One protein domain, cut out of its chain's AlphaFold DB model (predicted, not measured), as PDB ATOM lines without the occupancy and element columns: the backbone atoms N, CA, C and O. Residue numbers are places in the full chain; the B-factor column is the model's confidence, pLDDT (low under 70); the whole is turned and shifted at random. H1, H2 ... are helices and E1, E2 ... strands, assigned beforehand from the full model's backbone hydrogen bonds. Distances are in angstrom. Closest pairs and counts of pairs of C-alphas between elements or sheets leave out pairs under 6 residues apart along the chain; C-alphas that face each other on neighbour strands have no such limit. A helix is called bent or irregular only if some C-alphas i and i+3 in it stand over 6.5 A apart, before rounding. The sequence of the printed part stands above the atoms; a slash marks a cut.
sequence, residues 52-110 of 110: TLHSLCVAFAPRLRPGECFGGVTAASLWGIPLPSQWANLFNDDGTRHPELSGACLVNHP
ATOM      1  N   THR A  52     188.230 178.079 165.327       83.19
ATOM      2  CA  THR A  52     187.083 178.284 164.455       83.19
ATOM      3  C   THR A  52     187.318 177.472 163.198       83.19
ATOM      4  O   THR A  52     188.464 177.205 162.820       83.19
ATOM      5  N   LEU A  53     186.240 177.134 162.495       83.00
ATOM      6  CA  LEU A  53     186.341 176.564 161.153       83.00
ATOM      7  C   LEU A  53     187.299 177.384 160.275       83.00
ATOM      8  O   LEU A  53     188.165 176.827 159.607       83.00
ATOM      9  N   HIS A  54     187.178 178.712 160.328       85.44
ATOM     10  CA  HIS A  54     188.009 179.611 159.545       85.44
ATOM     11  C   HIS A  54     189.498 179.494 159.905       85.44
ATOM     12  O   HIS A  54     190.321 179.322 159.009       85.44
ATOM     13  N   SER A  55     189.859 179.529 161.195       85.12
ATOM     14  CA  SER A  55     191.267 179.431 161.614       85.12
ATOM     15  C   SER A  55     191.888 178.079 161.250       85.12
ATOM     16  O   SER A  55     193.051 178.028 160.850       85.12
ATOM     17  N   LEU A  56     191.108 177.000 161.283       85.75
ATOM     18  CA  LEU A  56     191.550 175.669 160.860       85.75
ATOM     19  C   LEU A  56     191.673 175.551 159.335       85.75
ATOM     20  O   LEU A  56     192.637 174.968 158.842       85.75
ATOM     21  N   CYS A  57     190.765 176.154 158.567       87.81
ATOM     22  CA  CYS A  57     190.898 176.241 157.112       87.81
ATOM     23  C   CYS A  57     192.140 177.041 156.705       87.81
ATOM     24  O   CYS A  57     192.887 176.589 155.839       87.81
ATOM     25  N   VAL A  58     192.420 178.171 157.361       88.06
ATOM     26  CA  VAL A  58     193.652 178.950 157.141       88.06
ATOM     27  C   VAL A  58     194.892 178.116 157.471       88.06
ATOM     28  O   VAL A  58     195.853 178.117 156.704       88.06
ATOM     29  N   ALA A  59     194.856 177.350 158.562       87.38
ATOM     30  CA  ALA A  59     195.942 176.454 158.950       87.38
ATOM     31  C   ALA A  59     196.172 175.312 157.942       87.38
ATOM     32  O   ALA A  59     197.306 174.871 157.754       87.38
ATOM     33  N   PHE A  60     195.111 174.833 157.287       86.81
ATOM     34  CA  PHE A  60     195.191 173.773 156.284       86.81
ATOM     35  C   PHE A  60     195.550 174.284 154.885       86.81
ATOM     36  O   PHE A  60     196.190 173.555 154.132       86.81
ATOM     37  N   ALA A  61     195.163 175.511 154.529       87.88
ATOM     38  CA  ALA A  61     195.277 176.057 153.175       87.88
ATOM     39  C   ALA A  61     196.660 175.877 152.507       87.88
ATOM     40  O   ALA A  61     196.680 175.522 151.332       87.88
ATOM     41  N   PRO A  62     197.812 176.002 153.205       85.69
ATOM     42  CA  PRO A  62     199.128 175.760 152.599       85.69
ATOM     43  C   PRO A  62     199.352 174.327 152.094       85.69
ATOM     44  O   PRO A  62     200.289 174.075 151.343       85.69
ATOM     45  N   ARG A  63     198.532 173.370 152.543       84.69
ATOM     46  CA  ARG A  63     198.575 171.967 152.113       84.69
ATOM     47  C   ARG A  63     197.740 171.706 150.860       84.69
ATOM     48  O   ARG A  63     197.864 170.613 150.311       84.69
ATOM     49  N   LEU A  64     196.901 172.659 150.443       84.88
ATOM     50  CA  LEU A  64     196.143 172.561 149.200       84.88
ATOM     51  C   LEU A  64     197.105 172.643 148.019       84.88
ATOM     52  O   LEU A  64     197.940 173.546 147.929       84.88
ATOM     53  N   ARG A  65     196.990 171.687 147.106       86.69
ATOM     54  CA  ARG A  65     197.688 171.728 145.822       86.69
ATOM     55  C   ARG A  65     197.025 172.759 144.906       86.69
ATOM     56  O   ARG A  65     195.852 173.083 145.093       86.69
ATOM     57  N   PRO A  66     197.731 173.257 143.879       86.31
ATOM     58  CA  PRO A  66     197.083 174.025 142.823       86.31
ATOM     59  C   PRO A  66     195.878 173.255 142.259       86.31
ATOM     60  O   PRO A  66     196.012 172.083 141.912       86.31
ATOM     61  N   GLY A  67     194.711 173.901 142.212       87.44
ATOM     62  CA  GLY A  67     193.449 173.292 141.771       87.44
ATOM     63  C   GLY A  67     192.642 172.586 142.870       87.44
ATOM     64  O   GLY A  67     191.470 172.290 142.650       87.44
ATOM     65  N   GLU A  68     193.203 172.359 144.061       88.12
ATOM     66  CA  GLU A  68     192.443 171.842 145.203       88.12
ATOM     67  C   GLU A  68     191.719 172.974 145.936       88.12
ATOM     68  O   GLU A  68     192.269 174.048 146.190       88.12
ATOM     69  N   CYS A  69     190.484 172.708 146.350       87.38
ATOM     70  CA  CYS A  69     189.739 173.600 147.227       87.38
ATOM     71  C   CYS A  69     188.944 172.822 148.278       87.38
ATOM     72  O   CYS A  69     188.739 171.610 148.175       87.38
ATOM     73  N   PHE A  70     188.502 173.526 149.322       87.00
ATOM     74  CA  PHE A  70     187.584 172.954 150.302       87.00
ATOM     75  C   PHE A  70     186.226 172.698 149.645       87.00
ATOM     76  O   PHE A  70     185.676 173.592 149.009       87.00
ATOM     77  N   GLY A  71     185.672 171.502 149.833       83.69
ATOM     78  CA  GLY A  71     184.348 171.104 149.361       83.69
ATOM     79  C   GLY A  71     183.472 170.519 150.473       83.69
ATOM     80  O   GLY A  71     183.829 170.534 151.656       83.69
ATOM     81  N   GLY A  72     182.301 170.006 150.089       84.38
ATOM     82  CA  GLY A  72     181.346 169.370 151.002       84.38
ATOM     83  C   GLY A  72     180.848 170.302 152.112       84.38
ATOM     84  O   GLY A  72     180.645 171.497 151.895       84.38
ATOM     85  N   VAL A  73     180.677 169.749 153.316       85.50
ATOM     86  CA  VAL A  73     180.218 170.502 154.497       85.50
ATOM     87  C   VAL A  73     181.165 171.645 154.872       85.50
ATOM     88  O   VAL A  73     180.700 172.710 155.253       85.50
ATOM     89  N   THR A  74     182.481 171.481 154.677       86.75
ATOM     90  CA  THR A  74     183.468 172.544 154.926       86.75
ATOM     91  C   THR A  74     183.231 173.742 154.010       86.75
ATOM     92  O   THR A  74     183.185 174.867 154.498       86.75
ATOM     93  N   ALA A  75     183.033 173.517 152.706       88.81
ATOM     94  CA  ALA A  75     182.654 174.590 151.789       88.81
ATOM     95  C   ALA A  75     181.334 175.228 152.213       88.81
ATOM     96  O   ALA A  75     181.288 176.435 152.413       88.81
ATOM     97  N   ALA A  76     180.278 174.432 152.383       88.69
ATOM     98  CA  ALA A  76     178.954 174.948 152.714       88.69
ATOM     99  C   ALA A  76     178.979 175.853 153.958       88.69
ATOM    100  O   ALA A  76     178.454 176.964 153.914       88.69
ATOM    101  N   SER A  77     179.684 175.442 155.015       86.75
ATOM    102  CA  SER A  77     179.891 176.270 156.202       86.75
ATOM    103  C   SER A  77     180.683 177.552 155.918       86.75
ATOM    104  O   SER A  77     180.310 178.606 156.423       86.75
ATOM    105  N   LEU A  78     181.750 177.499 155.108       87.38
ATOM    106  CA  LEU A  78     182.517 178.695 154.717       87.38
ATOM    107  C   LEU A  78     181.676 179.690 153.901       87.38
ATOM    108  O   LEU A  78     181.855 180.896 154.045       87.38
ATOM    109  N   TRP A  79     180.748 179.194 153.081       91.06
ATOM    110  CA  TRP A  79     179.807 180.001 152.297       91.06
ATOM    111  C   TRP A  79     178.582 180.468 153.103       91.06
ATOM    112  O   TRP A  79     177.708 181.129 152.549       91.06
ATOM    113  N   GLY A  80     178.492 180.133 154.396       89.56
ATOM    114  CA  GLY A  80     177.358 180.502 155.247       89.56
ATOM    115  C   GLY A  80     176.052 179.782 154.892       89.56
ATOM    116  O   GLY A  80     174.974 180.246 155.259       89.56
ATOM    117  N   ILE A  81     176.129 178.659 154.175       90.06
ATOM    118  CA  ILE A  81     174.965 177.839 153.846       90.06
ATOM    119  C   ILE A  81     174.484 177.154 155.136       90.06
ATOM    120  O   ILE A  81     175.291 176.495 155.799       90.06
ATOM    121  N   PRO A  82     173.193 177.268 155.504       88.19
ATOM    122  CA  PRO A  82     172.654 176.582 156.671       88.19
ATOM    123  C   PRO A  82     172.857 175.070 156.561       88.19
ATOM    124  O   PRO A  82     172.441 174.449 155.580       88.19
ATOM    125  N   LEU A  83     173.482 174.477 157.575       84.38
ATOM    126  CA  LEU A  83     173.669 173.034 157.675       84.38
ATOM    127  C   LEU A  83     172.765 172.438 158.760       84.38
ATOM    128  O   LEU A  83     172.466 173.115 159.748       84.38
ATOM    129  N   PRO A  84     172.361 171.163 158.619       85.56
ATOM    130  CA  PRO A  84     171.793 170.391 159.717       85.56
ATOM    131  C   PRO A  84     172.672 170.469 160.975       85.56
ATOM    132  O   PRO A  84     173.901 170.478 160.879       85.56
ATOM    133  N   SER A  85     172.055 170.500 162.158       81.75
ATOM    134  CA  SER A  85     172.754 170.727 163.434       81.75
ATOM    135  C   SER A  85     173.845 169.694 163.724       81.75
ATOM    136  O   SER A  85     174.873 170.043 164.302       81.75
ATOM    137  N   GLN A  86     173.685 168.456 163.251       78.94
ATOM    138  CA  GLN A  86     174.707 167.412 163.361       78.94
ATOM    139  C   GLN A  86     176.018 167.732 162.616       78.94
ATOM    140  O   GLN A  86     177.032 167.086 162.864       78.94
ATOM    141  N   TRP A  87     176.022 168.711 161.704       76.81
ATOM    142  CA  TRP A  87     177.200 169.155 160.946       76.81
ATOM    143  C   TRP A  87     177.669 170.561 161.333       76.81
ATOM    144  O   TRP A  87     178.593 171.087 160.716       76.81
ATOM    145  N   ALA A  88     177.058 171.180 162.346       71.19
ATOM    146  CA  ALA A  88     177.424 172.525 162.786       71.19
ATOM    147  C   ALA A  88     178.845 172.586 163.382       71.19
ATOM    148  O   ALA A  88     179.510 173.613 163.271       71.19
ATOM    149  N   ASN A  89     179.338 171.473 163.942       71.38
ATOM    150  CA  ASN A  89     180.647 171.388 164.590       71.38
ATOM    151  C   ASN A  89     181.594 170.469 163.810       71.38
ATOM    152  O   ASN A  89     181.704 169.278 164.087       71.38
ATOM    153  N   LEU A  90     182.298 171.034 162.823       72.12
ATOM    154  CA  LEU A  90     183.262 170.293 161.993       72.12
ATOM    155  C   LEU A  90     184.557 169.907 162.736       72.12
ATOM    156  O   LEU A  90     185.287 169.009 162.304       72.12
ATOM    157  N   PHE A  91     184.843 170.581 163.850       71.75
ATOM    158  CA  PHE A  91     186.060 170.439 164.641       71.75
ATOM    159  C   PHE A  91     185.736 170.481 166.136       71.75
ATOM    160  O   PHE A  91     184.758 171.106 166.540       71.75
ATOM    161  N   ASN A  92     186.562 169.804 166.929       74.06
ATOM    162  CA  ASN A  92     186.515 169.792 168.386       74.06
ATOM    163  C   ASN A  92     187.183 171.051 168.968       74.06
ATOM    164  O   ASN A  92     187.985 171.711 168.300       74.06
ATOM    165  N   ASP A  93     186.919 171.329 170.247       72.38
ATOM    166  CA  ASP A  93     187.491 172.473 170.978       72.38
ATOM    167  C   ASP A  93     189.020 172.407 171.137       72.38
ATOM    168  O   ASP A  93     189.660 173.414 171.420       72.38
ATOM    169  N   ASP A  94     189.627 171.235 170.949       70.56
ATOM    170  CA  ASP A  94     191.081 171.034 170.944       70.56
ATOM    171  C   ASP A  94     191.712 171.220 169.545       70.56
ATOM    172  O   ASP A  94     192.904 170.968 169.343       70.56
ATOM    173  N   GLY A  95     190.910 171.649 168.563       67.31
ATOM    174  CA  GLY A  95     191.312 171.843 167.173       67.31
ATOM    175  C   GLY A  95     191.434 170.547 166.372       67.31
ATOM    176  O   GLY A  95     191.800 170.594 165.194       67.31
ATOM    177  N   THR A  96     191.140 169.388 166.969       70.44
ATOM    178  CA  THR A  96     191.094 168.125 166.231       70.44
ATOM    179  C   THR A  96     189.824 168.034 165.394       70.44
ATOM    180  O   THR A  96     188.803 168.670 165.659       70.44
ATOM    181  N   ARG A  97     189.881 167.256 164.317       67.06
ATOM    182  CA  ARG A  97     188.721 167.037 163.454       67.06
ATOM    183  C   ARG A  97     187.687 166.164 164.165       67.06
ATOM    184  O   ARG A  97     188.054 165.141 164.739       67.06
ATOM    185  N   HIS A  98     186.405 166.512 164.050       67.31
ATOM    186  CA  HIS A  98     185.338 165.674 164.590       67.31
ATOM    187  C   HIS A  98     185.276 164.327 163.826       67.31
ATOM    188  O   HIS A  98     185.224 164.335 162.589       67.31
ATOM    189  N   PRO A  99     185.287 163.168 164.513       62.03
ATOM    190  CA  PRO A  99     185.457 161.851 163.882       62.03
ATOM    191  C   PRO A  99     184.314 161.474 162.925       62.03
ATOM    192  O   PRO A  99     184.563 160.922 161.851       62.03
ATOM    193  N   GLU A 100     183.082 161.860 163.269       57.62
ATOM    194  CA  GLU A 100     181.855 161.641 162.475       57.62
ATOM    195  C   GLU A 100     181.849 162.406 161.132       57.62
ATOM    196  O   GLU A 100     181.007 162.168 160.273       57.62
ATOM    197  N   LEU A 101     182.785 163.342 160.928       56.38
ATOM    198  CA  LEU A 101     182.831 164.245 159.772       56.38
ATOM    199  C   LEU A 101     184.054 163.972 158.891       56.38
ATOM    200  O   LEU A 101     184.685 164.888 158.349       56.38
ATOM    201  N   SER A 102     184.417 162.693 158.774       48.41
ATOM    202  CA  SER A 102     185.526 162.204 157.954       48.41
ATOM    203  C   SER A 102     185.264 162.454 156.467       48.41
ATOM    204  O   SER A 102     184.555 161.712 155.801       48.41
ATOM    205  N   GLY A 103     185.855 163.527 155.944       50.56
ATOM    206  CA  GLY A 103     185.779 163.891 154.533       50.56
ATOM    207  C   GLY A 103     185.947 165.389 154.351       50.56
ATOM    208  O   GLY A 103     184.975 166.129 154.262       50.56
ATOM    209  N   ALA A 104     187.188 165.890 154.342       52.22
ATOM    210  CA  ALA A 104     187.414 167.142 153.632       52.22
ATOM    211  C   ALA A 104     187.343 166.680 152.189       52.22
ATOM    212  O   ALA A 104     188.297 166.076 151.704       52.22
ATOM    213  N   CYS A 105     186.176 166.815 151.564       48.12
ATOM    214  CA  CYS A 105     186.076 166.622 150.131       48.12
ATOM    215  C   CYS A 105     186.929 167.730 149.520       48.12
ATOM    216  O   CYS A 105     186.448 168.838 149.318       48.12
ATOM    217  N   LEU A 106     188.222 167.466 149.338       53.41
ATOM    218  CA  LEU A 106     189.059 168.263 148.467       53.41
ATOM    219  C   LEU A 106     188.519 167.994 147.074       53.41
ATOM    220  O   LEU A 106     188.611 166.869 146.579       53.41
ATOM    221  N   VAL A 107     187.846 168.983 146.499       53.72
ATOM    222  CA  VAL A 107     187.428 168.888 145.106       53.72
ATOM    223  C   VAL A 107     188.546 169.491 144.269       53.72
ATOM    224  O   VAL A 107     189.007 170.601 144.539       53.72
ATOM    225  N   ASN A 108     189.023 168.715 143.300       46.91
ATOM    226  CA  ASN A 108     189.929 169.207 142.275       46.91
ATOM    227  C   ASN A 108     189.085 169.959 141.250       46.91
ATOM    228  O   ASN A 108     188.166 169.376 140.671       46.91
ATOM    229  N   HIS A 109     189.376 171.235 141.035       42.00
ATOM    230  CA  HIS A 109     188.868 171.946 139.873       42.00
ATOM    231  C   HIS A 109     189.779 171.619 138.671       42.00
ATOM    232  O   HIS A 109     191.001 171.667 138.845       42.00
ATOM    233  N   PRO A 110     189.231 171.231 137.500       45.97
ATOM    234  CA  PRO A 110     190.013 171.014 136.280       45.97
ATOM    235  C   PRO A 110     190.694 172.294 135.789       45.97
ATOM    236  O   PRO A 110     190.150 173.393 136.071       45.97
TER     237      PRO A 110
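Overview. This is residues 52 to 110 of the 110 residues of an uncharacterized protein of Lysinibacter cavernae (UniProt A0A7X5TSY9). A short helix, H1, makes one side of this small domain; after it the chain folds back through E1 to a second short helix, H2, set crosswise to H1 near its beginning. From H2 a long loop without named elements, residues 79 to 105, swings out past the end where H1 begins and comes back to E2, which lies beside E1 as a small two-strand ladder. The printed part has 59 residues with two named helices and two named strands, in the order H1, E1, H2, E2; the sheet order is E1 - E2, antiparallel. The class is mixed, helices and strands, with under half of the residues, 24, in named elements. The whole is compact, with a radius of gyration of the C-alphas of 11.4 A and spans of 32 by 23 by 18 A.

Along the chain. H1 is residues 53 to 63, 15.9 A from first to last C-alpha, and begins with C-alpha 53 at (186.341, 176.564, 161.153). It is irregular: C-alphas 59 and 62 are 7.1 A apart. E1 is residues 68 to 70, with C-alpha 68 at (192.443, 171.842, 145.203). H2 is residues 72 to 78, 10.1 A long. E2 is residues 106 to 108 and ends with C-alpha 108 at (189.929, 169.207, 142.275).

Arrangement. H1 and H2 only just touch, with 3 pairs of C-alphas within 8 A; the closest C-alphas are those of His 54 and Leu 78, 7.4 A apart. Their lines stand at a steep tilt of 62 degrees, and they run opposite ways. H1 and E1 are near each other, with 5 pairs of C-alphas within 10 A. E1 and E2 are antiparallel neighbours, with 140 degrees between their directions. C-alphas 68 and 108 face each other at 4.7 A. N 69 and O 107, at 3.1 A, and N 107 and O 69, at 3.2 A, are within hydrogen-bond range. H2 and E2 are near each other, with 5 pairs of C-alphas within 10 A. H1 and E2 are apart. In H2 every O i to N i+4 pair is within hydrogen-bond range; in H1, 5 of 7 are.

Size, cuts and confidence. The two C-alphas farthest apart, those of Asp 93 and Pro 110, are 34.8 A apart. The printed part has no cut and ends at residue 110, the chain's last residue. The links from H1 to E1 and from E1 to H2 are tight; that from H2 to E2, 27 residues, is long. The mean pLDDT of the printed part is 76.1, and it is under 70 at residue 95 and at residues 97 to 110, with a mean of 51 in E2.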